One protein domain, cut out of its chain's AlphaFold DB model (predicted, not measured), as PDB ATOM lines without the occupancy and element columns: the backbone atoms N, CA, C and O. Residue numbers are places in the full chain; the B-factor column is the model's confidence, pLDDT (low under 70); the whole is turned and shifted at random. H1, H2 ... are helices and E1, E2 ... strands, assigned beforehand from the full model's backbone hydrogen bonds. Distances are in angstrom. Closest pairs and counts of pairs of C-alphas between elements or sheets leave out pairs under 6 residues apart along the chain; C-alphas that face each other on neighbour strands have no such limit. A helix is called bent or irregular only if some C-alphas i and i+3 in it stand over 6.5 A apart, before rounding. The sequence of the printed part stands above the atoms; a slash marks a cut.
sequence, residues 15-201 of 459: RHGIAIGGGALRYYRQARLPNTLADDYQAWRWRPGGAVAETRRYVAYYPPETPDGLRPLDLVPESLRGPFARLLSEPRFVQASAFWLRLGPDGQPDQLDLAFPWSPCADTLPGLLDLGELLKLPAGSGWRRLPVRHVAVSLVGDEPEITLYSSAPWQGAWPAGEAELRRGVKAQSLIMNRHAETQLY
ATOM      1  N   ARG A  15     -63.032  42.719 -34.352       44.72
ATOM      2  CA  ARG A  15     -61.952  42.069 -33.598       44.72
ATOM      3  C   ARG A  15     -60.903  43.104 -33.227       44.72
ATOM      4  O   ARG A  15     -60.474  43.890 -34.069       44.72
ATOM      5  N   HIS A  16     -60.477  43.067 -31.973       40.34
ATOM      6  CA  HIS A  16     -59.386  43.892 -31.477       40.34
ATOM      7  C   HIS A  16     -58.147  43.025 -31.279       40.34
ATOM      8  O   HIS A  16     -58.235  41.914 -30.755       40.34
ATOM      9  N   GLY A  17     -56.997  43.524 -31.717       45.88
ATOM     10  CA  GLY A  17     -55.718  42.840 -31.580       45.88
ATOM     11  C   GLY A  17     -54.616  43.831 -31.255       45.88
ATOM     12  O   GLY A  17     -54.654  44.980 -31.684       45.88
ATOM     13  N   ILE A  18     -53.625  43.393 -30.488       47.72
ATOM     14  CA  ILE A  18     -52.413  44.170 -30.239       47.72
ATOM     15  C   ILE A  18     -51.286  43.464 -30.962       47.72
ATOM     16  O   ILE A  18     -51.127  42.259 -30.781       47.72
ATOM     17  N   ALA A  19     -50.525  44.209 -31.761       50.78
ATOM     18  CA  ALA A  19     -49.297  43.710 -32.345       50.78
ATOM     19  C   ALA A  19     -48.080  44.508 -31.898       50.78
ATOM     20  O   ALA A  19     -48.127  45.722 -31.691       50.78
ATOM     21  N   ILE A  20     -46.981  43.786 -31.729       47.38
ATOM     22  CA  ILE A  20     -45.711  44.306 -31.241       47.38
ATOM     23  C   ILE A  20     -44.672  44.030 -32.318       47.38
ATOM     24  O   ILE A  20     -44.456  42.866 -32.637       47.38
ATOM     25  N   GLY A  21     -44.034  45.077 -32.843       46.62
ATOM     26  CA  GLY A  21     -43.026  44.968 -33.900       46.62
ATOM     27  C   GLY A  21     -42.043  46.141 -33.874       46.62
ATOM     28  O   GLY A  21     -42.463  47.284 -33.694       46.62
ATOM     29  N   GLY A  22     -40.736  45.867 -33.971       48.75
ATOM     30  CA  GLY A  22     -39.690  46.907 -34.034       48.75
ATOM     31  C   GLY A  22     -39.647  47.875 -32.840       48.75
ATOM     32  O   GLY A  22     -39.275  49.030 -32.996       48.75
ATOM     33  N   GLY A  23     -40.099  47.451 -31.653       50.19
ATOM     34  CA  GLY A  23     -40.181  48.327 -30.473       50.19
ATOM     35  C   GLY A  23     -41.439  49.204 -30.393       50.19
ATOM     36  O   GLY A  23     -41.626  49.874 -29.387       50.19
ATOM     37  N   ALA A  24     -42.333  49.165 -31.386       53.78
ATOM     38  CA  ALA A  24     -43.574  49.942 -31.397       53.78
ATOM     39  C   ALA A  24     -44.805  49.091 -31.041       53.78
ATOM     40  O   ALA A  24     -44.919  47.930 -31.449       53.78
ATOM     41  N   LEU A  25     -45.750  49.699 -30.314       54.53
ATOM     42  CA  LEU A  25     -47.062  49.124 -30.014       54.53
ATOM     43  C   LEU A  25     -48.078  49.544 -31.076       54.53
ATOM     44  O   LEU A  25     -48.220  50.730 -31.392       54.53
ATOM     45  N   ARG A  26     -48.813  48.567 -31.604       61.62
ATOM     46  CA  ARG A  26     -49.917  48.793 -32.533       61.62
ATOM     47  C   ARG A  26     -51.187  48.155 -31.981       61.62
ATOM     48  O   ARG A  26     -51.181  46.983 -31.611       61.62
ATOM     49  N   TYR A  27     -52.267  48.923 -31.931       58.97
ATOM     50  CA  TYR A  27     -53.614  48.406 -31.699       58.97
ATOM     51  C   TYR A  27     -54.323  48.350 -33.038       58.97
ATOM     52  O   TYR A  27     -54.261  49.298 -33.820       58.97
ATOM     53  N   TYR A  28     -55.014  47.253 -33.281       58.53
ATOM     54  CA  TYR A  28     -55.773  47.027 -34.490       58.53
ATOM     55  C   TYR A  28     -57.230  46.864 -34.107       58.53
ATOM     56  O   TYR A  28     -57.570  46.065 -33.232       58.53
ATOM     57  N   ARG A  29     -58.084  47.591 -34.814       51.25
ATOM     58  CA  ARG A  29     -59.514  47.333 -34.912       51.25
ATOM     59  C   ARG A  29     -59.730  46.810 -36.311       51.25
ATOM     60  O   ARG A  29     -59.483  47.502 -37.294       51.25
ATOM     61  N   GLN A  30     -60.161  45.570 -36.390       57.47
ATOM     62  CA  GLN A  30     -60.565  44.958 -37.636       57.47
ATOM     63  C   GLN A  30     -62.050  45.231 -37.844       57.47
ATOM     64  O   GLN A  30     -62.859  44.839 -37.001       57.47
ATOM     65  N   ALA A  31     -62.407  45.864 -38.958       49.91
ATOM     66  CA  ALA A  31     -63.768  45.879 -39.466       49.91
ATOM     67  C   ALA A  31     -63.795  45.046 -40.752       49.91
ATOM     68  O   ALA A  31     -63.139  45.374 -41.734       49.91
ATOM     69  N   ARG A  32     -64.523  43.929 -40.751       53.81
ATOM     70  CA  ARG A  32     -64.697  43.129 -41.967       53.81
ATOM     71  C   ARG A  32     -65.864  43.698 -42.763       53.81
ATOM     72  O   ARG A  32     -66.978  43.743 -42.239       53.81
ATOM     73  N   LEU A  33     -65.620  44.115 -44.004       53.06
ATOM     74  CA  LEU A  33     -66.686  44.547 -44.902       53.06
ATOM     75  C   LEU A  33     -67.632  43.360 -45.153       53.06
ATOM     76  O   LEU A  33     -67.157  42.288 -45.539       53.06
ATOM     77  N   PRO A  34     -68.954  43.517 -44.941       47.06
ATOM     78  CA  PRO A  34     -69.895  42.408 -45.061       47.06
ATOM     79  C   PRO A  34     -69.860  41.768 -46.451       47.06
ATOM     80  O   PRO A  34     -69.692  40.568 -46.559       47.06
ATOM     81  N   ASN A  35     -69.912  42.540 -47.534       47.16
ATOM     82  CA  ASN A  35     -70.170  41.953 -48.857       47.16
ATOM     83  C   ASN A  35     -68.925  41.371 -49.539       47.16
ATOM     84  O   ASN A  35     -69.025  40.404 -50.287       47.16
ATOM     85  N   THR A  36     -67.749  41.941 -49.278       50.22
ATOM     86  CA  THR A  36     -66.494  41.552 -49.939       50.22
ATOM     87  C   THR A  36     -65.608  40.686 -49.056       50.22
ATOM     88  O   THR A  36     -64.501  40.346 -49.460       50.22
ATOM     89  N   LEU A  37     -66.016  40.401 -47.811       53.25
ATOM     90  CA  LEU A  37     -65.154  39.799 -46.785       53.25
ATOM     91  C   LEU A  37     -63.779  40.483 -46.639       53.25
ATOM     92  O   LEU A  37     -62.910  39.952 -45.945       53.25
ATOM     93  N   ALA A  38     -63.586  41.649 -47.265       53.09
ATOM     94  CA  ALA A  38     -62.348  42.383 -47.239       53.09
ATOM     95  C   ALA A  38     -62.210  42.930 -45.830       53.09
ATOM     96  O   ALA A  38     -63.131  43.537 -45.271       53.09
ATOM     97  N   ASP A  39     -61.073  42.642 -45.227       54.31
ATOM     98  CA  ASP A  39     -60.784  43.121 -43.899       54.31
ATOM     99  C   ASP A  39     -60.233  44.546 -43.997       54.31
ATOM    100  O   ASP A  39     -59.044  44.747 -44.227       54.31
ATOM    101  N   ASP A  40     -61.091  45.547 -43.800       54.19
ATOM    102  CA  ASP A  40     -60.630  46.911 -43.575       54.19
ATOM    103  C   ASP A  40     -60.105  46.996 -42.136       54.19
ATOM    104  O   ASP A  40     -60.838  47.084 -41.144       54.19
ATOM    105  N   TYR A  41     -58.786  46.935 -42.005       59.78
ATOM    106  CA  TYR A  41     -58.138  47.191 -40.729       59.78
ATOM    107  C   TYR A  41     -58.030  48.697 -40.491       59.78
ATOM    108  O   TYR A  41     -57.763  49.487 -41.387       59.78
ATOM    109  N   GLN A  42     -58.218  49.111 -39.247       56.19
ATOM    110  CA  GLN A  42     -57.750  50.396 -38.751       56.19
ATOM    111  C   GLN A  42     -56.694  50.096 -37.694       56.19
ATOM    112  O   GLN A  42     -56.942  49.332 -36.759       56.19
ATOM    113  N   ALA A  43     -55.488  50.632 -37.875       59.75
ATOM    114  CA  ALA A  43     -54.336  50.311 -37.043       59.75
ATOM    115  C   ALA A  43     -53.766  51.583 -36.414       59.75
ATOM    116  O   ALA A  43     -53.086  52.360 -37.071       59.75
ATOM    117  N   TRP A  44     -53.984  51.774 -35.119       60.56
ATOM    118  CA  TRP A  44     -53.407  52.888 -34.375       60.56
ATOM    119  C   TRP A  44     -51.992  52.526 -33.938       60.56
ATOM    120  O   TRP A  44     -51.739  51.429 -33.430       60.56
ATOM    121  N   ARG A  45     -51.057  53.461 -34.120       60.19
ATOM    122  CA  ARG A  45     -49.658  53.288 -33.731       60.19
ATOM    123  C   ARG A  45     -49.358  54.192 -32.540       60.19
ATOM    124  O   ARG A  45     -49.458  55.414 -32.635       60.19
ATOM    125  N   TRP A  46     -48.946  53.596 -31.425       58.44
ATOM    126  CA  TRP A  46     -48.421  54.349 -30.288       58.44
ATOM    127  C   TRP A  46     -46.918  54.484 -30.465       58.44
ATOM    128  O   TRP A  46     -46.204  53.490 -30.626       58.44
ATOM    129  N   ARG A  47     -46.443  55.729 -30.442       54.31
ATOM    130  CA  ARG A  47     -45.019  56.052 -30.380       54.31
ATOM    131  C   ARG A  47     -44.709  56.678 -29.014       54.31
ATOM    132  O   ARG A  47     -45.607  57.257 -28.394       54.31
ATOM    133  N   PRO A  48     -43.456  56.604 -28.535       44.00
ATOM    134  CA  PRO A  48     -43.011  57.464 -27.442       44.00
ATOM    135  C   PRO A  48     -43.304  58.931 -27.813       44.00
ATOM    136  O   PRO A  48     -42.823  59.402 -28.839       44.00
ATOM    137  N   GLY A  49     -44.151  59.618 -27.037       55.19
ATOM    138  CA  GLY A  49     -44.604  60.993 -27.316       55.19
ATOM    139  C   GLY A  49     -46.099  61.163 -27.635       55.19
ATOM    140  O   GLY A  49     -46.576  62.292 -27.650       55.19
ATOM    141  N   GLY A  50     -46.858  60.078 -27.828       54.12
ATOM    142  CA  GLY A  50     -48.315  60.133 -28.018       54.12
ATOM    143  C   GLY A  50     -48.843  59.126 -29.043       54.12
ATOM    144  O   GLY A  50     -48.086  58.519 -29.802       54.12
ATOM    145  N   ALA A  51     -50.161  58.925 -29.053       53.44
ATOM    146  CA  ALA A  51     -50.826  58.110 -30.066       53.44
ATOM    147  C   ALA A  51     -51.014  58.937 -31.344       53.44
ATOM    148  O   ALA A  51     -51.661  59.981 -31.299       53.44
ATOM    149  N   VAL A  52     -50.491  58.467 -32.478       58.22
ATOM    150  CA  VAL A  52     -50.875  58.999 -33.791       58.22
ATOM    151  C   VAL A  52     -51.851  57.999 -34.397       58.22
ATOM    152  O   VAL A  52     -51.509  56.839 -34.642       58.22
ATOM    153  N   ALA A  53     -53.098  58.430 -34.572       57.81
ATOM    154  CA  ALA A  53     -54.105  57.640 -35.256       57.81
ATOM    155  C   ALA A  53     -53.801  57.655 -36.758       57.81
ATOM    156  O   ALA A  53     -54.035  58.655 -37.429       57.81
ATOM    157  N   GLU A  54     -53.268  56.554 -37.280       65.44
ATOM    158  CA  GLU A  54     -53.152  56.329 -38.718       65.44
ATOM    159  C   GLU A  54     -54.221  55.311 -39.132       65.44
ATOM    160  O   GLU A  54     -54.415  54.291 -38.481       65.44
ATOM    161  N   THR A  55     -54.952  55.578 -40.209       67.81
ATOM    162  CA  THR A  55     -55.831  54.574 -40.821       67.81
ATOM    163  C   THR A  55     -55.090  53.940 -41.990       67.81
ATOM    164  O   THR A  55     -54.531  54.648 -42.822       67.81
ATOM    165  N   ARG A  56     -55.032  52.605 -42.029       74.62
ATOM    166  CA  ARG A  56     -54.293  51.838 -43.040       74.62
ATOM    167  C   ARG A  56     -55.159  50.705 -43.545       74.62
ATOM    168  O   ARG A  56     -55.521  49.848 -42.755       74.62
ATOM    169  N   ARG A  57     -55.440  50.674 -44.842       77.75
ATOM    170  CA  ARG A  57     -56.238  49.611 -45.450       77.75
ATOM    171  C   ARG A  57     -55.366  48.400 -45.760       77.75
ATOM    172  O   ARG A  57     -54.246  48.564 -46.233       77.75
ATOM    173  N   TYR A  58     -55.890  47.207 -45.515       83.31
ATOM    174  CA  TYR A  58     -55.258  45.954 -45.915       83.31
ATOM    175  C   TYR A  58     -56.240  45.158 -46.766       83.31
ATOM    176  O   TYR A  58     -57.449  45.253 -46.576       83.31
ATOM    177  N   VAL A  59     -55.724  44.362 -47.692       84.44
ATOM    178  CA  VAL A  59     -56.522  43.408 -48.462       84.44
ATOM    179  C   VAL A  59     -55.878  42.039 -48.324       84.44
ATOM    180  O   VAL A  59     -54.676  41.892 -48.540       84.44
ATOM    181  N   ALA A  60     -56.667  41.053 -47.907       88.00
ATOM    182  CA  ALA A  60     -56.204  39.691 -47.705       88.00
ATOM    183  C   ALA A  60     -56.440  38.848 -48.960       88.00
ATOM    184  O   ALA A  60     -57.532  38.849 -49.524       88.00
ATOM    185  N   TYR A  61     -55.424  38.079 -49.331       91.31
ATOM    186  CA  TYR A  61     -55.448  37.111 -50.415       91.31
ATOM    187  C   TYR A  61     -54.911  35.770 -49.919       91.31
ATOM    188  O   TYR A  61     -54.303  35.667 -48.850       91.31
ATOM    189  N   TYR A  62     -55.131  34.724 -50.702       92.38
ATOM    190  CA  TYR A  62     -54.671  33.381 -50.383       92.38
ATOM    191  C   TYR A  62     -53.557  32.982 -51.347       92.38
ATOM    192  O   TYR A  62     -53.642  33.325 -52.522       92.38
ATOM    193  N   PRO A  63     -52.519  32.263 -50.885       90.69
ATOM    194  CA  PRO A  63     -51.500  31.725 -51.778       90.69
ATOM    195  C   PRO A  63     -52.125  30.899 -52.917       90.69
ATOM    196  O   PRO A  63     -53.149  30.252 -52.689       90.69
ATOM    197  N   PRO A  64     -51.500  30.868 -54.107       92.38
ATOM    198  CA  PRO A  64     -50.168  31.409 -54.399       92.38
ATOM    199  C   PRO A  64     -50.148  32.865 -54.895       92.38
ATOM    200  O   PRO A  64     -49.078  33.469 -54.920       92.38
ATOM    201  N   GLU A  65     -51.287  33.422 -55.303       93.75
ATOM    202  CA  GLU A  65     -51.363  34.695 -56.031       93.75
ATOM    203  C   GLU A  65     -52.697  35.404 -55.800       93.75
ATOM    204  O   GLU A  65     -53.626  34.811 -55.257       93.75
ATOM    205  N   THR A  66     -52.777  36.675 -56.187       93.75
ATOM    206  CA  THR A  66     -54.027  37.443 -56.285       93.75
ATOM    207  C   THR A  66     -54.775  37.118 -57.590       93.75
ATOM    208  O   THR A  66     -54.179  36.547 -58.509       93.75
ATOM    209  N   PRO A  67     -56.061  37.505 -57.749       92.38
ATOM    210  CA  PRO A  67     -56.807  37.223 -58.980       92.38
ATOM    211  C   PRO A  67     -56.231  37.887 -60.233       92.38
ATOM    212  O   PRO A  67     -56.431  37.390 -61.333       92.38
ATOM    213  N   ASP A  68     -55.493  38.981 -60.087       92.25
ATOM    214  CA  ASP A  68     -54.742  39.648 -61.154       92.25
ATOM    215  C   ASP A  68     -53.348  39.035 -61.402       92.25
ATOM    216  O   ASP A  68     -52.634  39.465 -62.305       92.25
ATOM    217  N   GLY A  69     -52.977  37.980 -60.668       92.44
ATOM    218  CA  GLY A  69     -51.754  37.201 -60.882       92.44
ATOM    219  C   GLY A  69     -50.528  37.705 -60.120       92.44
ATOM    220  O   GLY A  69     -49.423  37.223 -60.366       92.44
ATOM    221  N   LEU A  70     -50.691  38.645 -59.186       93.69
ATOM    222  CA  LEU A  70     -49.597  39.128 -58.350       93.69
ATOM    223  C   LEU A  70     -49.232  38.070 -57.305       93.69
ATOM    224  O   LEU A  70     -50.059  37.682 -56.474       93.69
ATOM    225  N   ARG A  71     -47.976  37.613 -57.307       95.50
ATOM    226  CA  ARG A  71     -47.479  36.664 -56.302       95.50
ATOM    227  C   ARG A  71     -46.753  37.408 -55.183       95.50
ATOM    228  O   ARG A  71     -45.983  38.325 -55.470       95.50
ATOM    229  N   PRO A  72     -46.876  36.967 -53.917       94.62
ATOM    230  CA  PRO A  72     -46.142  37.566 -52.803       94.62
ATOM    231  C   PRO A  72     -44.634  37.650 -53.051       94.62
ATOM    232  O   PRO A  72     -44.004  38.639 -52.700       94.62
ATOM    233  N   LEU A  73     -44.052  36.631 -53.690       94.44
ATOM    234  CA  LEU A  73     -42.614  36.566 -53.944       94.44
ATOM    235  C   LEU A  73     -42.122  37.608 -54.963       94.44
ATOM    236  O   LEU A  73     -40.962  38.012 -54.897       94.44
ATOM    237  N   ASP A  74     -42.996  38.059 -55.868       94.19
ATOM    238  CA  ASP A  74     -42.667  39.090 -56.857       94.19
ATOM    239  C   ASP A  74     -42.554  40.479 -56.199       94.19
ATOM    240  O   ASP A  74     -41.830  41.337 -56.699       94.19
ATOM    241  N   LEU A  75     -43.209  40.677 -55.045       93.19
ATOM    242  CA  LEU A  75     -43.166  41.914 -54.253       93.19
ATOM    243  C   LEU A  75     -41.953  41.996 -53.319       93.19
ATOM    244  O   LEU A  75     -41.536  43.079 -52.922       93.19
ATOM    245  N   VAL A  76     -41.401  40.853 -52.922       92.19
ATOM    246  CA  VAL A  76     -40.325  40.785 -51.930       92.19
ATOM    247  C   VAL A  76     -38.978  41.150 -52.583       92.19
ATOM    248  O   VAL A  76     -38.678  40.629 -53.667       92.19
ATOM    249  N   PRO A  77     -38.127  41.977 -51.930       89.31
ATOM    250  CA  PRO A  77     -36.771  42.258 -52.398       89.31
ATOM    251  C   PRO A  77     -35.987  40.980 -52.700       89.31
ATOM    252  O   PRO A  77     -36.095  39.994 -51.971       89.31
ATOM    253  N   GLU A  78     -35.160  40.997 -53.748       90.75
ATOM    254  CA  GLU A  78     -34.463  39.798 -54.235       90.75
ATOM    255  C   GLU A  78     -33.659  39.079 -53.143       90.75
ATOM    256  O   GLU A  78     -33.726  37.855 -53.030       90.75
ATOM    257  N   SER A  79     -32.996  39.843 -52.272       89.31
ATOM    258  CA  SER A  79     -32.227  39.327 -51.134       89.31
ATOM    259  C   SER A  79     -33.060  38.515 -50.135       89.31
ATOM    260  O   SER A  79     -32.521  37.642 -49.461       89.31
ATOM    261  N   LEU A  80     -34.370  38.761 -50.048       91.94
ATOM    262  CA  LEU A  80     -35.285  38.111 -49.111       91.94
ATOM    263  C   LEU A  80     -36.104  36.974 -49.747       91.94
ATOM    264  O   LEU A  80     -36.808  36.256 -49.031       91.94
ATOM    265  N   ARG A  81     -36.020  36.774 -51.070       93.69
ATOM    266  CA  ARG A  81     -36.868  35.807 -51.790       93.69
ATOM    267  C   ARG A  81     -36.675  34.369 -51.321       93.69
ATOM    268  O   ARG A  81     -37.663  33.667 -51.156       93.69
ATOM    269  N   GLY A  82     -35.442  33.926 -51.070       95.69
ATOM    270  CA  GLY A  82     -35.175  32.557 -50.602       95.69
ATOM    271  C   GLY A  82     -35.925  32.218 -49.302       95.69
ATOM    272  O   GLY A  82     -36.765  31.315 -49.299       95.69
ATOM    273  N   PRO A  83     -35.702  32.981 -48.217       95.62
ATOM    274  CA  PRO A  83     -36.422  32.785 -46.963       95.62
ATOM    275  C   PRO A  83     -37.952  32.918 -47.085       95.62
ATOM    276  O   PRO A  83     -38.689  32.111 -46.514       95.62
ATOM    277  N   PHE A  84     -38.457  33.886 -47.864       95.88
ATOM    278  CA  PHE A  84     -39.901  34.050 -48.088       95.88
ATOM    279  C   PHE A  84     -40.513  32.902 -48.893       95.88
ATOM    280  O   PHE A  84     -41.602  32.445 -48.552       95.88
ATOM    281  N   ALA A  85     -39.822  32.386 -49.911       95.19
ATOM    282  CA  ALA A  85     -40.261  31.207 -50.650       95.19
ATOM    283  C   ALA A  85     -40.431  30.010 -49.705       95.19
ATOM    284  O   ALA A  85     -41.439  29.311 -49.777       95.19
ATOM    285  N   ARG A  86     -39.506  29.842 -48.751       95.50
ATOM    286  CA  ARG A  86     -39.587  28.786 -47.737       95.50
ATOM    287  C   ARG A  86     -40.775  28.963 -46.788       95.50
ATOM    288  O   ARG A  86     -41.443  27.981 -46.473       95.50
ATOM    289  N   LEU A  87     -41.073  30.197 -46.369       95.50
ATOM    290  CA  LEU A  87     -42.269  30.510 -45.572       95.50
ATOM    291  C   LEU A  87     -43.566  30.235 -46.340       95.50
ATOM    292  O   LEU A  87     -44.506  29.687 -45.774       95.50
ATOM    293  N   LEU A  88     -43.616  30.595 -47.623       93.31
ATOM    294  CA  LEU A  88     -44.782  30.385 -48.485       93.31
ATOM    295  C   LEU A  88     -45.008  28.899 -48.806       93.31
ATOM    296  O   LEU A  88     -46.151  28.489 -48.992       93.31
ATOM    297  N   SER A  89     -43.937  28.099 -48.850       91.25
ATOM    298  CA  SER A  89     -43.999  26.655 -49.103       91.25
ATOM    299  C   SER A  89     -44.296  25.808 -47.866       91.25
ATOM    300  O   SER A  89     -44.446  24.594 -47.993       91.25
ATOM    301  N   GLU A  90     -44.355  26.404 -46.669       90.69
ATOM    302  CA  GLU A  90     -44.692  25.656 -45.458       90.69
ATOM    303  C   GLU A  90     -46.064  24.980 -45.628       90.69
ATOM    304  O   GLU A  90     -47.052  25.678 -45.886       90.69
ATOM    305  N   PRO A  91     -46.192  23.648 -45.457       89.31
ATOM    306  CA  PRO A  91     -47.450  22.949 -45.725       89.31
ATOM    307  C   PRO A  91     -48.645  23.521 -44.953       89.31
ATOM    308  O   PRO A  91     -49.748  23.639 -45.484       89.31
ATOM    309  N   ARG A  92     -48.426  23.950 -43.703       89.81
ATOM    310  CA  ARG A  92     -49.467  24.608 -42.893       89.81
ATOM    311  C   ARG A  92     -49.793  26.019 -43.373       89.81
ATOM    312  O   ARG A  92     -50.928  26.475 -43.215       89.81
ATOM    313  N   PHE A  93     -48.818  26.707 -43.965       92.25
ATOM    314  CA  PHE A  93     -49.056  27.998 -44.590       92.25
ATOM    315  C   PHE A  93     -50.007  27.831 -45.781       92.25
ATOM    316  O   PHE A  93     -51.080  28.432 -45.791       92.25
ATOM    317  N   VAL A  94     -49.702  26.913 -46.699       87.62
ATOM    318  CA  VAL A  94     -50.566  26.587 -47.850       87.62
ATOM    319  C   VAL A  94     -51.970  26.153 -47.406       87.62
ATOM    320  O   VAL A  94     -52.975  26.610 -47.956       87.62
ATOM    321  N   GLN A  95     -52.058  25.319 -46.365       89.88
ATOM    322  CA  GLN A  95     -53.322  24.781 -45.865       89.88
ATOM    323  C   GLN A  95     -54.246  25.863 -45.284       89.88
ATOM    324  O   GLN A  95     -55.439  25.892 -45.605       89.88
ATOM    325  N   ALA A  96     -53.734  26.755 -44.431       89.31
ATOM    326  CA  ALA A  96     -54.584  27.573 -43.557       89.31
ATOM    327  C   ALA A  96     -54.309  29.085 -43.595       89.31
ATOM    328  O   ALA A  96     -55.023  29.836 -42.931       89.31
ATOM    329  N   SER A  97     -53.292  29.547 -44.324       92.06
ATOM    330  CA  SER A  97     -52.828  30.939 -44.247       92.06
ATOM    331  C   SER A  97     -53.289  31.818 -45.399       92.06
ATOM    332  O   SER A  97     -53.853  31.368 -46.394       92.06
ATOM    333  N   ALA A  98     -53.034  33.109 -45.219       92.38
ATOM    334  CA  ALA A  98     -53.272  34.175 -46.172       92.38
ATOM    335  C   ALA A  98     -52.035  35.082 -46.221       92.38
ATOM    336  O   ALA A  98     -51.234  35.106 -45.280       92.38
ATOM    337  N   PHE A  99     -51.910  35.862 -47.287       93.75
ATOM    338  CA  PHE A  99     -50.995  36.995 -47.348       93.75
ATOM    339  C   PHE A  99     -51.796  38.279 -47.527       93.75
ATOM    340  O   PHE A  99     -52.830  38.285 -48.193       93.75
ATOM    341  N   TRP A 100     -51.387  39.354 -46.866       92.06
ATOM    342  CA  TRP A 100     -52.108  40.620 -46.887       92.06
ATOM    343  C   TRP A 100     -51.250  41.690 -47.532       92.06
ATOM    344  O   TRP A 100     -50.043  41.741 -47.309       92.06
ATOM    345  N   LEU A 101     -51.893  42.556 -48.303       92.38
ATOM    346  CA  LEU A 101     -51.276  43.733 -48.891       92.38
ATOM    347  C   LEU A 101     -51.814  44.962 -48.173       92.38
ATOM    348  O   LEU A 101     -53.024  45.202 -48.182       92.38
ATOM    349  N   ARG A 102     -50.931  45.729 -47.534       90.06
ATOM    350  CA  ARG A 102     -51.272  47.050 -47.004       90.06
ATOM    351  C   ARG A 102     -51.209  48.055 -48.141       90.06
ATOM    352  O   ARG A 102     -50.213  48.093 -48.853       90.06
ATOM    353  N   LEU A 103     -52.251  48.863 -48.290       87.69
ATOM    354  CA  LEU A 103     -52.311  49.886 -49.327       87.69
ATOM    355  C   LEU A 103     -51.809  51.229 -48.785       87.69
ATOM    356  O   LEU A 103     -52.233  51.683 -47.712       87.69
ATOM    357  N   GLY A 104     -50.912  51.854 -49.543       87.25
ATOM    358  CA  GLY A 104     -50.432  53.212 -49.344       87.25
ATOM    359  C   GLY A 104     -51.476  54.271 -49.737       87.25
ATOM    360  O   GLY A 104     -52.562  53.940 -50.219       87.25
ATOM    361  N   PRO A 105     -51.177  55.568 -49.526       84.25
ATOM    362  CA  PRO A 105     -52.083  56.672 -49.867       84.25
ATOM    363  C   PRO A 105     -52.446  56.767 -51.358       84.25
ATOM    364  O   PRO A 105     -53.492  57.308 -51.700       84.25
ATOM    365  N   ASP A 106     -51.587  56.245 -52.231       88.12
ATOM    366  CA  ASP A 106     -51.761  56.145 -53.684       88.12
ATOM    367  C   ASP A 106     -52.536  54.886 -54.120       88.12
ATOM    368  O   ASP A 106     -52.766  54.671 -55.310       88.12
ATOM    369  N   GLY A 107     -52.945  54.047 -53.162       86.25
ATOM    370  CA  GLY A 107     -53.629  52.782 -53.404       86.25
ATOM    371  C   GLY A 107     -52.707  51.624 -53.791       86.25
ATOM    372  O   GLY A 107     -53.214  50.518 -53.976       86.25
ATOM    373  N   GLN A 108     -51.389  51.833 -53.887       90.31
ATOM    374  CA  GLN A 108     -50.429  50.773 -54.204       90.31
ATOM    375  C   GLN A 108     -49.995  50.011 -52.944       90.31
ATOM    376  O   GLN A 108     -49.990  50.584 -51.851       90.31
ATOM    377  N   PRO A 109     -49.627  48.720 -53.048       92.19
ATOM    378  CA  PRO A 109     -49.094  47.979 -51.911       92.19
ATOM    379  C   PRO A 109     -47.790  48.594 -51.377       92.19
ATOM    380  O   PRO A 109     -46.808  48.689 -52.105       92.19
ATOM    381  N   ASP A 110     -47.754  48.951 -50.091       92.69
ATOM    382  CA  ASP A 110     -46.557  49.474 -49.407       92.69
ATOM    383  C   ASP A 110     -46.012  48.512 -48.326       92.69
ATOM    384  O   ASP A 110     -44.966  48.759 -47.724       92.69
ATOM    385  N   GLN A 111     -46.723  47.412 -48.050       93.06
ATOM    386  CA  GLN A 111     -46.311  46.344 -47.138       93.06
ATOM    387  C   GLN A 111     -46.965  45.018 -47.555       93.06
ATOM    388  O   GLN A 111     -48.144  44.993 -47.913       93.06
ATOM    389  N   LEU A 112     -46.213  43.924 -47.453       95.19
ATOM    390  CA  LEU A 112     -46.714  42.551 -47.558       95.19
ATOM    391  C   LEU A 112     -46.650  41.890 -46.181       95.19
ATOM    392  O   LEU A 112     -45.591  41.906 -45.561       95.19
ATOM    393  N   ASP A 113     -47.726  41.235 -45.746       94.56
ATOM    394  CA  ASP A 113     -47.795  40.487 -44.488       94.56
ATOM    395  C   ASP A 113     -48.142  39.018 -44.759       94.56
ATOM    396  O   ASP A 113     -49.228  38.709 -45.240       94.56
ATOM    397  N   LEU A 114     -47.273  38.084 -44.379       96.00
ATOM    398  CA  LEU A 114     -47.612  36.661 -44.319       96.00
ATOM    399  C   LEU A 114     -48.297  36.372 -42.980       96.00
ATOM    400  O   LEU A 114     -47.695  36.589 -41.927       96.00
ATOM    401  N   ALA A 115     -49.548  35.909 -43.001       93.44
ATOM    402  CA  ALA A 115     -50.356  35.695 -41.802       93.44
ATOM    403  C   ALA A 115     -50.345  34.224 -41.365       93.44
ATOM    404  O   ALA A 115     -50.774  33.353 -42.109       93.44
ATOM    405  N   PHE A 116     -49.946  33.954 -40.123       93.44
ATOM    406  CA  PHE A 116     -49.849  32.620 -39.530       93.44
ATOM    407  C   PHE A 116     -50.934  32.455 -38.455       93.44
ATOM    408  O   PHE A 116     -50.740  32.840 -37.294       93.44
ATOM    409  N   PRO A 117     -52.117  31.903 -38.794       89.44
ATOM    410  CA  PRO A 117     -53.262  31.908 -37.895       89.44
ATOM    411  C   PRO A 117     -53.095  31.068 -36.622       89.44
ATOM    412  O   PRO A 117     -53.907  31.203 -35.704       89.44
ATOM    413  N   TRP A 118     -52.052  30.243 -36.543       90.62
ATOM    414  CA  TRP A 118     -51.724  29.422 -35.378       90.62
ATOM    415  C   TRP A 118     -50.613  29.996 -34.500       90.62
ATOM    416  O   TRP A 118     -50.238  29.360 -33.523       90.62
ATOM    417  N   SER A 119     -50.099  31.185 -34.815       92.69
ATOM    418  CA  SER A 119     -49.080  31.878 -34.021       92.69
ATOM    419  C   SER A 119     -47.848  31.013 -33.658       92.69
ATOM    420  O   SER A 119     -47.515  30.932 -32.471       92.69
ATOM    421  N   PRO A 120     -47.185  30.337 -34.623       94.50
ATOM    422  CA  PRO A 120     -46.017  29.490 -34.356       94.50
ATOM    423  C   PRO A 120     -44.896  30.254 -33.660       94.50
ATOM    424  O   PRO A 120     -44.725  31.453 -33.883       94.50
ATOM    425  N   CYS A 121     -44.080  29.560 -32.869       93.62
ATOM    426  CA  CYS A 121     -42.810  30.131 -32.433       93.62
ATOM    427  C   CYS A 121     -41.910  30.385 -33.652       93.62
ATOM    428  O   CYS A 121     -41.881  29.593 -34.590       93.62
ATOM    429  N   ALA A 122     -41.172  31.494 -33.657       91.81
ATOM    430  CA  ALA A 122     -40.357  31.866 -34.811       91.81
ATOM    431  C   ALA A 122     -39.307  30.800 -35.180       91.81
ATOM    432  O   ALA A 122     -39.019  30.607 -36.356       91.81
ATOM    433  N   ASP A 123     -38.765  30.083 -34.194       92.75
ATOM    434  CA  ASP A 123     -37.805  28.996 -34.402       92.75
ATOM    435  C   ASP A 123     -38.396  27.711 -34.993       92.75
ATOM    436  O   ASP A 123     -37.638  26.857 -35.445       92.75
ATOM    437  N   THR A 124     -39.723  27.581 -35.054       93.69
ATOM    438  CA  THR A 124     -40.380  26.454 -35.732       93.69
ATOM    439  C   THR A 124     -40.609  26.720 -37.217       93.69
ATOM    440  O   THR A 124     -41.131  25.850 -37.904       93.69
ATOM    441  N   LEU A 125     -40.281  27.917 -37.715       94.56
ATOM    442  CA  LEU A 125     -40.428  28.293 -39.119       94.56
ATOM    443  C   LEU A 125     -39.043  28.376 -39.772       94.56
ATOM    444  O   LEU A 125     -38.332  29.360 -39.555       94.56
ATOM    445  N   PRO A 126     -38.649  27.399 -40.610       94.56
ATOM    446  CA  PRO A 126     -37.321  27.389 -41.216       94.56
ATOM    447  C   PRO A 126     -36.992  28.661 -42.006       94.56
ATOM    448  O   PRO A 126     -35.896  29.191 -41.881       94.56
ATOM    449  N   GLY A 127     -37.962  29.227 -42.734       94.38
ATOM    450  CA  GLY A 127     -37.748  30.490 -43.446       94.38
ATOM    451  C   GLY A 127     -37.491  31.695 -42.526       94.38
ATOM    452  O   GLY A 127     -36.804  32.627 -42.927       94.38
ATOM    453  N   LEU A 128     -37.958  31.687 -41.270       93.50
ATOM    454  CA  LEU A 128     -37.580  32.721 -40.296       93.50
ATOM    455  C   LEU A 128     -36.169  32.508 -39.740       93.50
ATOM    456  O   LEU A 128     -35.494  33.491 -39.435       93.50
ATOM    457  N   LEU A 129     -35.713  31.258 -39.612       93.75
ATOM    458  CA  LEU A 129     -34.321  30.954 -39.261       93.75
ATOM    459  C   LEU A 129     -33.366  31.484 -40.332       93.75
ATOM    460  O   LEU A 129     -32.434  32.210 -39.987       93.75
ATOM    461  N   ASP A 130     -33.684  31.237 -41.604       94.25
ATOM    462  CA  ASP A 130     -32.917  31.740 -42.745       94.25
ATOM    463  C   ASP A 130     -32.879  33.284 -42.762       94.25
ATOM    464  O   ASP A 130     -31.819  33.880 -42.949       94.25
ATOM    465  N   LEU A 131     -34.013  33.957 -42.492       90.69
ATOM    466  CA  LEU A 131     -34.041  35.423 -42.334       90.69
ATOM    467  C   LEU A 131     -33.158  35.897 -41.178       90.69
ATOM    468  O   LEU A 131     -32.466  36.905 -41.301       90.69
ATOM    469  N   GLY A 132     -33.186  35.195 -40.044       88.25
ATOM    470  CA  GLY A 132     -32.382  35.548 -38.881       88.25
ATOM    471  C   GLY A 132     -30.880  35.465 -39.151       88.25
ATOM    472  O   GLY A 132     -30.134  36.320 -38.674       88.25
ATOM    473  N   GLU A 133     -30.446  34.475 -39.930       90.50
ATOM    474  CA  GLU A 133     -29.058  34.333 -40.378       90.50
ATOM    475  C   GLU A 133     -28.677  35.422 -41.383       90.50
ATOM    476  O   GLU A 133     -27.666  36.103 -41.197       90.50
ATOM    477  N   LEU A 134     -29.525  35.650 -42.391       89.06
ATOM    478  CA  LEU A 134     -29.323  36.671 -43.418       89.06
ATOM    479  C   LEU A 134     -29.190  38.079 -42.818       89.06
ATOM    480  O   LEU A 134     -28.289  38.834 -43.185       89.06
ATOM    481  N   LEU A 135     -30.056  38.416 -41.861       85.00
ATOM    482  CA  LEU A 135     -30.068  39.706 -41.164       85.00
ATOM    483  C   LEU A 135     -29.092  39.766 -39.979       85.00
ATOM    484  O   LEU A 135     -29.028  40.785 -39.292       85.00
ATOM    485  N   LYS A 136     -28.346  38.684 -39.710       86.62
ATOM    486  CA  LYS A 136     -27.389  38.571 -38.596       86.62
ATOM    487  C   LYS A 136     -28.007  38.943 -37.240       86.62
ATOM    488  O   LYS A 136     -27.394  39.646 -36.432       86.62
ATOM    489  N   LEU A 137     -29.232  38.478 -36.976       82.50
ATOM    490  CA  LEU A 137     -29.949  38.801 -35.741       82.50
ATOM    491  C   LEU A 137     -29.196  38.268 -34.504       82.50
ATOM    492  O   LEU A 137     -28.826  37.090 -34.473       82.50
ATOM    493  N   PRO A 138     -29.021  39.072 -33.434       77.12
ATOM    494  CA  PRO A 138     -28.280  38.645 -32.249       77.12
ATOM    495  C   PRO A 138     -28.926  37.436 -31.564       77.12
ATOM    496  O   PRO A 138     -30.120  37.465 -31.247       77.12
ATOM    497  N   ALA A 139     -28.128  36.416 -31.233       70.88
ATOM    498  CA  ALA A 139     -28.600  35.184 -30.588       70.88
ATOM    499  C   ALA A 139     -29.352  35.425 -29.258       70.88
ATOM    500  O   ALA A 139     -30.273  34.683 -28.920       70.88
ATOM    501  N   GLY A 140     -29.008  36.493 -28.525       72.44
ATOM    502  CA  GLY A 140     -29.619  36.855 -27.240       72.44
ATOM    503  C   GLY A 140     -30.916  37.674 -27.318       72.44
ATOM    504  O   GLY A 140     -31.525  37.932 -26.287       72.44
ATOM    505  N   SER A 141     -31.373  38.080 -28.507       75.75
ATOM    506  CA  SER A 141     -32.523  39.000 -28.645       75.75
ATOM    507  C   SER A 141     -33.899  38.340 -28.442       75.75
ATOM    508  O   SER A 141     -34.928  39.011 -28.459       75.75
ATOM    509  N   GLY A 142     -33.944  37.020 -28.221       82.00
ATOM    510  CA  GLY A 142     -35.161  36.294 -27.838       82.00
ATOM    511  C   GLY A 142     -36.209  36.128 -28.945       82.00
ATOM    512  O   GLY A 142     -37.253  35.520 -28.689       82.00
ATOM    513  N   TRP A 143     -35.930  36.609 -30.163       82.81
ATOM    514  CA  TRP A 143     -36.856  36.589 -31.301       82.81
ATOM    515  C   TRP A 143     -37.317  35.178 -31.675       82.81
ATOM    516  O   TRP A 143     -38.487  34.979 -31.982       82.81
ATOM    517  N   ARG A 144     -36.430  34.183 -31.544       88.88
ATOM    518  CA  ARG A 144     -36.711  32.758 -31.791       88.88
ATOM    519  C   ARG A 144     -37.918  32.234 -31.008       88.88
ATOM    520  O   ARG A 144     -38.669  31.412 -31.508       88.88
ATOM    521  N   ARG A 145     -38.156  32.770 -29.806       88.56
ATOM    522  CA  ARG A 145     -39.268  32.375 -28.924       88.56
ATOM    523  C   ARG A 145     -40.493  33.284 -29.051       88.56
ATOM    524  O   ARG A 145     -41.315  33.316 -28.128       88.56
ATOM    525  N   LEU A 146     -40.573  34.115 -30.088       87.31
ATOM    526  CA  LEU A 146     -41.744  34.950 -30.328       87.31
ATOM    527  C   LEU A 146     -42.818  34.126 -31.046       87.31
ATOM    528  O   LEU A 146     -42.508  33.519 -32.067       87.31
ATOM    529  N   PRO A 147     -44.064  34.109 -30.545       91.31
ATOM    530  CA  PRO A 147     -45.190  33.557 -31.283       91.31
ATOM    531  C   PRO A 147     -45.578  34.531 -32.401       91.31
ATOM    532  O   PRO A 147     -45.988  35.662 -32.137       91.31
ATOM    533  N   VAL A 148     -45.413  34.124 -33.651       91.62
ATOM    534  CA  VAL A 148     -45.530  34.988 -34.825       91.62
ATOM    535  C   VAL A 148     -46.919  34.867 -35.425       91.62
ATOM    536  O   VAL A 148     -47.280  33.833 -35.965       91.62
ATOM    537  N   ARG A 149     -47.696  35.945 -35.367       90.56
ATOM    538  CA  ARG A 149     -48.959  36.096 -36.093       90.56
ATOM    539  C   ARG A 149     -48.741  36.576 -37.522       90.56
ATOM    540  O   ARG A 149     -49.387  36.058 -38.421       90.56
ATOM    541  N   HIS A 150     -47.879  37.571 -37.722       92.25
ATOM    542  CA  HIS A 150     -47.551  38.077 -39.053       92.25
ATOM    543  C   HIS A 150     -46.045  38.251 -39.213       92.25
ATOM    544  O   HIS A 150     -45.365  38.694 -38.286       92.25
ATOM    545  N   VAL A 151     -45.553  37.943 -40.408       93.31
ATOM    546  CA  VAL A 151     -44.232  38.350 -40.892       93.31
ATOM    547  C   VAL A 151     -44.479  39.387 -41.969       93.31
ATOM    548  O   VAL A 151     -44.995  39.030 -43.024       93.31
ATOM    549  N   ALA A 152     -44.163  40.651 -41.704       92.12
ATOM    550  CA  ALA A 152     -44.342  41.702 -42.695       92.12
ATOM    551  C   ALA A 152     -43.028  42.240 -43.226       92.12
ATOM    552  O   ALA A 152     -42.057  42.340 -42.477       92.12
ATOM    553  N   VAL A 153     -43.039  42.635 -44.490       92.25
ATOM    554  CA  VAL A 153     -41.937  43.302 -45.174       92.25
ATOM    555  C   VAL A 153     -42.431  44.621 -45.757       92.25
ATOM    556  O   VAL A 153     -43.497  44.666 -46.378       92.25
ATOM    557  N   SER A 154     -41.684  45.699 -45.516       90.44
ATOM    558  CA  SER A 154     -41.919  46.981 -46.184       90.44
ATOM    559  C   SER A 154     -41.615  46.841 -47.673       90.44
ATOM    560  O   SER A 154     -40.586  46.276 -48.039       90.44
ATOM    561  N   LEU A 155     -42.503  47.360 -48.520       91.19
ATOM    562  CA  LEU A 155     -42.307  47.414 -49.976       91.19
ATOM    563  C   LEU A 155     -41.802  48.787 -50.438       91.19
ATOM    564  O   LEU A 155     -41.624  49.025 -51.628       91.19
ATOM    565  N   VAL A 156     -41.591  49.698 -49.488       85.94
ATOM    566  CA  VAL A 156     -41.124  51.064 -49.710       85.94
ATOM    567  C   VAL A 156     -39.850  51.326 -48.912       85.94
ATOM    568  O   VAL A 156     -39.689  50.807 -47.803       85.94
ATOM    569  N   GLY A 157     -38.984  52.177 -49.459       80.19
ATOM    570  CA  GLY A 157     -37.666  52.489 -48.904       80.19
ATOM    571  C   GLY A 157     -36.540  51.676 -49.546       80.19
ATOM    572  O   GLY A 157     -36.784  50.679 -50.221       80.19
ATOM    573  N   ASP A 158     -35.306  52.132 -49.335       74.94
ATOM    574  CA  ASP A 158     -34.113  51.549 -49.968       74.94
ATOM    575  C   ASP A 158     -33.572  50.322 -49.213       74.94
ATOM    576  O   ASP A 158     -32.871  49.490 -49.791       74.94
ATOM    577  N   GLU A 159     -33.905  50.185 -47.925       76.44
ATOM    578  CA  GLU A 159     -33.471  49.069 -47.083       76.44
ATOM    579  C   GLU A 159     -34.630  48.116 -46.745       76.44
ATOM    580  O   GLU A 159     -35.735  48.565 -46.421       76.44
ATOM    581  N   PRO A 160     -34.397  46.790 -46.760       76.62
ATOM    582  CA  PRO A 160     -35.417  45.815 -46.398       76.62
ATOM    583  C   PRO A 160     -35.766  45.891 -44.903       76.62
ATOM    584  O   PRO A 160     -34.997  45.453 -44.046       76.62
ATOM    585  N   GLU A 161     -36.968  46.376 -44.583       84.38
ATOM    586  CA  GLU A 161     -37.517  46.367 -43.221       84.38
ATOM    587  C   GLU A 161     -38.459  45.169 -43.028       84.38
ATOM    588  O   GLU A 161     -39.482  45.057 -43.706       84.38
ATOM    589  N   ILE A 162     -38.141  44.290 -42.070       86.44
ATOM    590  CA  ILE A 162     -38.989  43.154 -41.682       86.44
ATOM    591  C   ILE A 162     -39.512  43.347 -40.261       86.44
ATOM    592  O   ILE A 162     -38.757  43.616 -39.326       86.44
ATOM    593  N   THR A 163     -40.813  43.136 -40.075       87.31
ATOM    594  CA  THR A 163     -41.464  43.171 -38.766       87.31
ATOM    595  C   THR A 163     -42.136  41.840 -38.444       87.31
ATOM    596  O   THR A 163     -43.005  41.373 -39.176       87.31
ATOM    597  N   LEU A 164     -41.778  41.256 -37.297       86.56
ATOM    598  CA  LEU A 164     -42.509  40.136 -36.703       86.56
ATOM    599  C   LEU A 164     -43.574  40.678 -35.758       86.56
ATOM    600  O   LEU A 164     -43.253  41.428 -34.838       86.56
ATOM    601  N   TYR A 165     -44.819  40.267 -35.960       85.56
ATOM    602  CA  TYR A 165     -45.949  40.657 -35.130       85.56
ATOM    603  C   TYR A 165     -46.450  39.470 -34.321       85.56
ATOM    604  O   TYR A 165     -46.789  38.440 -34.892       85.56
ATOM    605  N   SER A 166     -46.584  39.635 -33.009       82.19
ATOM    606  CA  SER A 166     -47.350  38.728 -32.140       82.19
ATOM    607  C   SER A 166     -48.706  39.342 -31.828       82.19
ATOM    608  O   SER A 166     -48.758  40.539 -31.576       82.19
ATOM    609  N   SER A 167     -49.778  38.549 -31.779       81.19
ATOM    610  CA  SER A 167     -51.098  39.049 -31.382       81.19
ATOM    611  C   SER A 167     -51.909  38.009 -30.630       81.19
ATOM    612  O   SER A 167     -51.909  36.835 -31.009       81.19
ATOM    613  N   ALA A 168     -52.689  38.468 -29.658       76.25
ATOM    614  CA  ALA A 168     -53.615  37.644 -28.900       76.25
ATOM    615  C   ALA A 168     -54.854  38.451 -28.470       76.25
ATOM    616  O   ALA A 168     -54.754  39.675 -28.346       76.25
ATOM    617  N   PRO A 169     -56.003  37.793 -28.217       74.19
ATOM    618  CA  PRO A 169     -57.123  38.428 -27.541       74.19
ATOM    619  C   PRO A 169     -56.703  38.805 -26.119       74.19
ATOM    620  O   PRO A 169     -55.988  38.054 -25.458       74.19
ATOM    621  N   TRP A 170     -57.153  39.962 -25.641       71.19
ATOM    622  CA  TRP A 170     -56.923  40.392 -24.266       71.19
ATOM    623  C   TRP A 170     -58.190  40.173 -23.441       71.19
ATOM    624  O   TRP A 170     -59.273  40.574 -23.862       71.19
ATOM    625  N   GLN A 171     -58.054  39.539 -22.278       68.25
ATOM    626  CA  GLN A 171     -59.134  39.376 -21.306       68.25
ATOM    627  C   GLN A 171     -58.652  39.898 -19.950       68.25
ATOM    628  O   GLN A 171     -57.564  39.538 -19.505       68.25
ATOM    629  N   GLY A 172     -59.460  40.736 -19.299       71.31
ATOM    630  CA  GLY A 172     -59.152  41.321 -17.993       71.31
ATOM    631  C   GLY A 172     -58.793  42.807 -18.044       71.31
ATOM    632  O   GLY A 172     -59.050  43.494 -19.035       71.31
ATOM    633  N   ALA A 173     -58.228  43.307 -16.942       76.50
ATOM    634  CA  ALA A 173     -57.842  44.708 -16.803       76.50
ATOM    635  C   ALA A 173     -56.782  45.108 -17.840       76.50
ATOM    636  O   ALA A 173     -55.962  44.292 -18.267       76.50
ATOM    637  N   TRP A 174     -56.803  46.375 -18.249       75.69
ATOM    638  CA  TRP A 174     -55.785  46.909 -19.148       75.69
ATOM    639  C   TRP A 174     -54.411  46.894 -18.454       75.69
ATOM    640  O   TRP A 174     -54.341  47.254 -17.277       75.69
ATOM    641  N   PRO A 175     -53.325  46.488 -19.138       75.00
ATOM    642  CA  PRO A 175     -52.008  46.372 -18.515       75.00
ATOM    643  C   PRO A 175     -51.486  47.730 -18.036       75.00
ATOM    644  O   PRO A 175     -51.672  48.753 -18.702       75.00
ATOM    645  N   ALA A 176     -50.769  47.733 -16.910       77.44
ATOM    646  CA  ALA A 176     -50.220  48.934 -16.280       77.44
ATOM    647  C   ALA A 176     -49.082  49.574 -17.093       77.44
ATOM    648  O   ALA A 176     -48.730  50.736 -16.886       77.44
ATOM    649  N   GLY A 177     -48.500  48.831 -18.038       72.94
ATOM    650  CA  GLY A 177     -47.488  49.345 -18.948       72.94
ATOM    651  C   GLY A 177     -47.101  48.364 -20.050       72.94
ATOM    652  O   GLY A 177     -47.524  47.208 -20.086       72.94
ATOM    653  N   GLU A 178     -46.239  48.830 -20.951       70.25
ATOM    654  CA  GLU A 178     -45.815  48.093 -22.144       70.25
ATOM    655  C   GLU A 178     -45.189  46.726 -21.830       70.25
ATOM    656  O   GLU A 178     -45.444  45.748 -22.531       70.25
ATOM    657  N   ALA A 179     -44.389  46.624 -20.766       77.69
ATOM    658  CA  ALA A 179     -43.740  45.368 -20.399       77.69
ATOM    659  C   ALA A 179     -44.752  44.282 -19.991       77.69
ATOM    660  O   ALA A 179     -44.588  43.115 -20.348       77.69
ATOM    661  N   GLU A 180     -45.803  44.657 -19.260       80.00
ATOM    662  CA  GLU A 180     -46.885  43.747 -18.882       80.00
ATOM    663  C   GLU A 180     -47.711  43.342 -20.103       80.00
ATOM    664  O   GLU A 180     -47.958  42.155 -20.307       80.00
ATOM    665  N   LEU A 181     -48.026  44.306 -20.970       74.75
ATOM    666  CA  LEU A 181     -48.719  44.049 -22.225       74.75
ATOM    667  C   LEU A 181     -47.956  43.050 -23.106       74.75
ATOM    668  O   LEU A 181     -48.526  42.061 -23.565       74.75
ATOM    669  N   ARG A 182     -46.646  43.261 -23.301       77.31
ATOM    670  CA  ARG A 182     -45.774  42.359 -24.073       77.31
ATOM    671  C   ARG A 182     -45.773  40.943 -23.498       77.31
ATOM    672  O   ARG A 182     -45.875  39.979 -24.258       77.31
ATOM    673  N   ARG A 183     -45.682  40.805 -22.169       83.88
ATOM    674  CA  ARG A 183     -45.746  39.497 -21.495       83.88
ATOM    675  C   ARG A 183     -47.105  38.829 -21.688       83.88
ATOM    676  O   ARG A 183     -47.133  37.651 -22.037       83.88
ATOM    677  N   GLY A 184     -48.201  39.565 -21.514       82.56
ATOM    678  CA  GLY A 184     -49.554  39.030 -21.661       82.56
ATOM    679  C   GLY A 184     -49.874  38.604 -23.096       82.56
ATOM    680  O   GLY A 184     -50.313  37.476 -23.305       82.56
ATOM    681  N   VAL A 185     -49.551  39.431 -24.104       82.38
ATOM    682  CA  VAL A 185     -49.732  39.071 -25.525       82.38
ATOM    683  C   VAL A 185     -48.933  37.820 -25.869       82.38
ATOM    684  O   VAL A 185     -49.465  36.912 -26.509       82.38
ATOM    685  N   LYS A 186     -47.674  37.729 -25.422       85.75
ATOM    686  CA  LYS A 186     -46.842  36.542 -25.648       85.75
ATOM    687  C   LYS A 186     -47.443  35.296 -24.996       85.75
ATOM    688  O   LYS A 186     -47.573  34.276 -25.667       85.75
ATOM    689  N   ALA A 187     -47.810  35.374 -23.717       88.62
ATOM    690  CA  ALA A 187     -48.385  34.251 -22.981       88.62
ATOM    691  C   ALA A 187     -49.676  33.748 -23.642       88.62
ATOM    692  O   ALA A 187     -49.804  32.556 -23.923       88.62
ATOM    693  N   GLN A 188     -50.588  34.659 -23.985       85.88
ATOM    694  CA  GLN A 188     -51.857  34.292 -24.598       85.88
ATOM    695  C   GLN A 188     -51.695  33.787 -26.039       85.88
ATOM    696  O   GLN A 188     -52.373  32.841 -26.435       85.88
ATOM    697  N   SER A 189     -50.751  34.337 -26.810       88.00
ATOM    698  CA  SER A 189     -50.435  33.826 -28.152       88.00
ATOM    699  C   SER A 189     -49.922  32.382 -28.100       88.00
ATOM    700  O   SER A 189     -50.284  31.577 -28.952       88.00
ATOM    701  N   LEU A 190     -49.118  32.030 -27.088       91.50
ATOM    702  CA  LEU A 190     -48.633  30.659 -26.888       91.50
ATOM    703  C   LEU A 190     -49.755  29.697 -26.469       91.50
ATOM    704  O   LEU A 190     -49.757  28.540 -26.889       91.50
ATOM    705  N   ILE A 191     -50.725  30.165 -25.676       90.69
ATOM    706  CA  ILE A 191     -51.932  29.388 -25.350       90.69
ATOM    707  C   ILE A 191     -52.742  29.118 -26.621       90.69
ATOM    708  O   ILE A 191     -53.114  27.973 -26.875       90.69
ATOM    709  N   MET A 192     -52.965  30.143 -27.452       87.94
ATOM    710  CA  MET A 192     -53.647  29.987 -28.741       87.94
ATOM    711  C   MET A 192     -52.909  29.027 -29.668       87.94
ATOM    712  O   MET A 192     -53.549  28.171 -30.272       87.94
ATOM    713  N   ASN A 193     -51.581  29.145 -29.761       93.00
ATOM    714  CA  ASN A 193     -50.763  28.231 -30.547       93.00
ATOM    715  C   ASN A 193     -50.963  26.789 -30.079       93.00
ATOM    716  O   ASN A 193     -51.372  25.949 -30.872       93.00
ATOM    717  N   ARG A 194     -50.797  26.511 -28.781       93.50
ATOM    718  CA  ARG A 194     -50.992  25.164 -28.225       93.50
ATOM    719  C   ARG A 194     -52.399  24.622 -28.473       93.50
ATOM    720  O   ARG A 194     -52.564  23.437 -28.761       93.50
ATOM    721  N   HIS A 195     -53.415  25.472 -28.361       89.88
ATOM    722  CA  HIS A 195     -54.789  25.087 -28.658       89.88
ATOM    723  C   HIS A 195     -54.956  24.733 -30.141       89.88
ATOM    724  O   HIS A 195     -55.499  23.682 -30.458       89.88
ATOM    725  N   ALA A 196     -54.422  25.554 -31.048       89.25
ATOM    726  CA  ALA A 196     -54.474  25.289 -32.480       89.25
ATOM    727  C   ALA A 196     -53.709  24.007 -32.856       89.25
ATOM    728  O   ALA A 196     -54.218  23.196 -33.624       89.25
ATOM    729  N   GLU A 197     -52.527  23.775 -32.275       91.00
ATOM    730  CA  GLU A 197     -51.759  22.539 -32.473       91.00
ATOM    731  C   GLU A 197     -52.554  21.304 -32.042       91.00
ATOM    732  O   GLU A 197     -52.674  20.350 -32.805       91.00
ATOM    733  N   THR A 198     -53.123  21.322 -30.836       89.81
ATOM    734  CA  THR A 198     -53.744  20.123 -30.251       89.81
ATOM    735  C   THR A 198     -55.163  19.857 -30.746       89.81
ATOM    736  O   THR A 198     -55.550  18.699 -30.841       89.81
ATOM    737  N   GLN A 199     -55.940  20.897 -31.059       84.44
ATOM    738  CA  GLN A 199     -57.349  20.751 -31.444       84.44
ATOM    739  C   GLN A 199     -57.560  20.751 -32.954       84.44
ATOM    740  O   GLN A 199     -58.481  20.102 -33.439       84.44
ATOM    741  N   LEU A 200     -56.725  21.481 -33.698       85.75
ATOM    742  CA  LEU A 200     -56.920  21.664 -35.130       85.75
ATOM    743  C   LEU A 200     -55.876  20.904 -35.946       85.75
ATOM    744  O   LEU A 200     -56.227  19.975 -36.663       85.75
ATOM    745  N   TYR A 201     -54.595  21.251 -35.840       86.94
ATOM    746  CA  TYR A 201     -53.584  20.690 -36.748       86.94
ATOM    747  C   TYR A 201     -53.199  19.244 -36.428       86.94
ATOM    748  O   TYR A 201     -52.758  18.534 -37.328       86.94
TER     749      TYR A 201
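Overview. This is residues 15 to 201 of the 459 residues of an uncharacterized protein of Magnetospirillum moscoviense (UniProt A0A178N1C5). This is a loose, nearly closed barrel of strands, with E1, E2, E3, E5, E6, E7, E8 and E9 going round a ring and helices outside it. One curved wall is E1 to E4, the other E5 to E9; E1 comes near E9 at one seam and E3 near E5 at the other, while short E4 pairs with the last residues of E3. H2 and H4 pack side by side outside the E7 and E8 part of the wall, and long H5 passes outside E1. The printed part has 187 residues, five named helices and nine named strands, in the order E1 E2 E3 E4 E5 H1 H2 H3 E6 E7 H4 E8 E9 H5; both sheets are antiparallel, ordered E1 E2 E3 E4 and E5 E6 E7 E8 E9. The class is mixed, helices and strands, and the whole is compact, with a radius of gyration of the C-alphas of 16.1 A and spans of 45 by 38 by 36 A.

Arrangement. E1, residues 15 to 21, and E2, residues 24 to 32, form a hairpin, with N 17 and O 28 3.0 A apart, within hydrogen-bond range. E2 and E3, residues 39 to 47, form the next hairpin, with N 29 and O 42 at 2.8 A. E3 and E4, residues 50 to 52, form a third, with N 50 and O 47 at 3.1 A. These four are a meander, each strand the antiparallel neighbour of the one before. In the second sheet, E5, residues 57 to 61, is the antiparallel neighbour of E6, residues 98 to 103, with N 61 and O 99 at 2.8 A. E6 and E7, residues 109 to 115, form a hairpin, with N 100 and O 113 at 2.8 A. E7 and E8, residues 150 to 154, are antiparallel, with N 114 and O 151 at 2.8 A. E8 and E9, residues 162 to 165, form a hairpin, with N 163 and O 152 at 2.8 A. Both sheets are strongly twisted. They form a sandwich, two sheets face to face, with strands at 73 degrees to each other. The closest C-alphas of E3 and E5 are those of Asp 40 and Arg 57, 5.5 A apart; those of E1 and E9 are Ala 19 and Tyr 165, 5.3 A apart. H1, residues 72 to 75, only grazes the second sheet. H2, residues 78 to 88, is on that sheet, over E7 and E8, at a height over the sheet of 10.5 A; on the local plane, fitted to 6 C-alphas of the sheet, it runs along the strands, at 19 degrees to E8. H1 and H2 only just touch, with 3 pairs of C-alphas within 8 A, the closest those of Leu 73 and Arg 81, 6.2 A apart. H3, residues 91 to 96, is only just not on that sheet, with 4 pairs of C-alphas within 10 A. H2 touches H4, residues 126 to 134, at a shallow tilt of 21 degrees, opposite ways; their closest C-alphas, of Pro 83 and Gly 127, are 4.4 A apart. H5, residues 178 to 201, only grazes the first sheet, with its residues 178 to 186. Every O i to N i+4 pair is within hydrogen-bond range in H3 and H4, 5 of 7 in H2 and 19 of 20 in H5; H1 is too short for one.

Along the chain. E1 begins at C-alpha 15, (-61.952, 42.069, -33.598), and is 19.1 A long. E2 is 24.6 A long, E3 24.5 A, E6 16.1 A and E7 16.0 A. H2 is 15.1 A long and irregular, with C-alphas 79 and 82 7.4 A apart. H5 is 32.0 A long, ends at C-alpha 201, (-53.584, 20.690, -36.748), and is only just irregular, with C-alphas 198 and 201 6.52 A apart.

Size, cuts and confidence. The two C-alphas farthest apart, those of Asn 35 and Gly 140, are 46.2 A apart. The printed part has no cut. The links H4 to E8 and E9 to H5 are long, with 15 and 12 residues. The mean pLDDT of the printed part is 80.3; residues 15 to 55 and residue 171 are under 70.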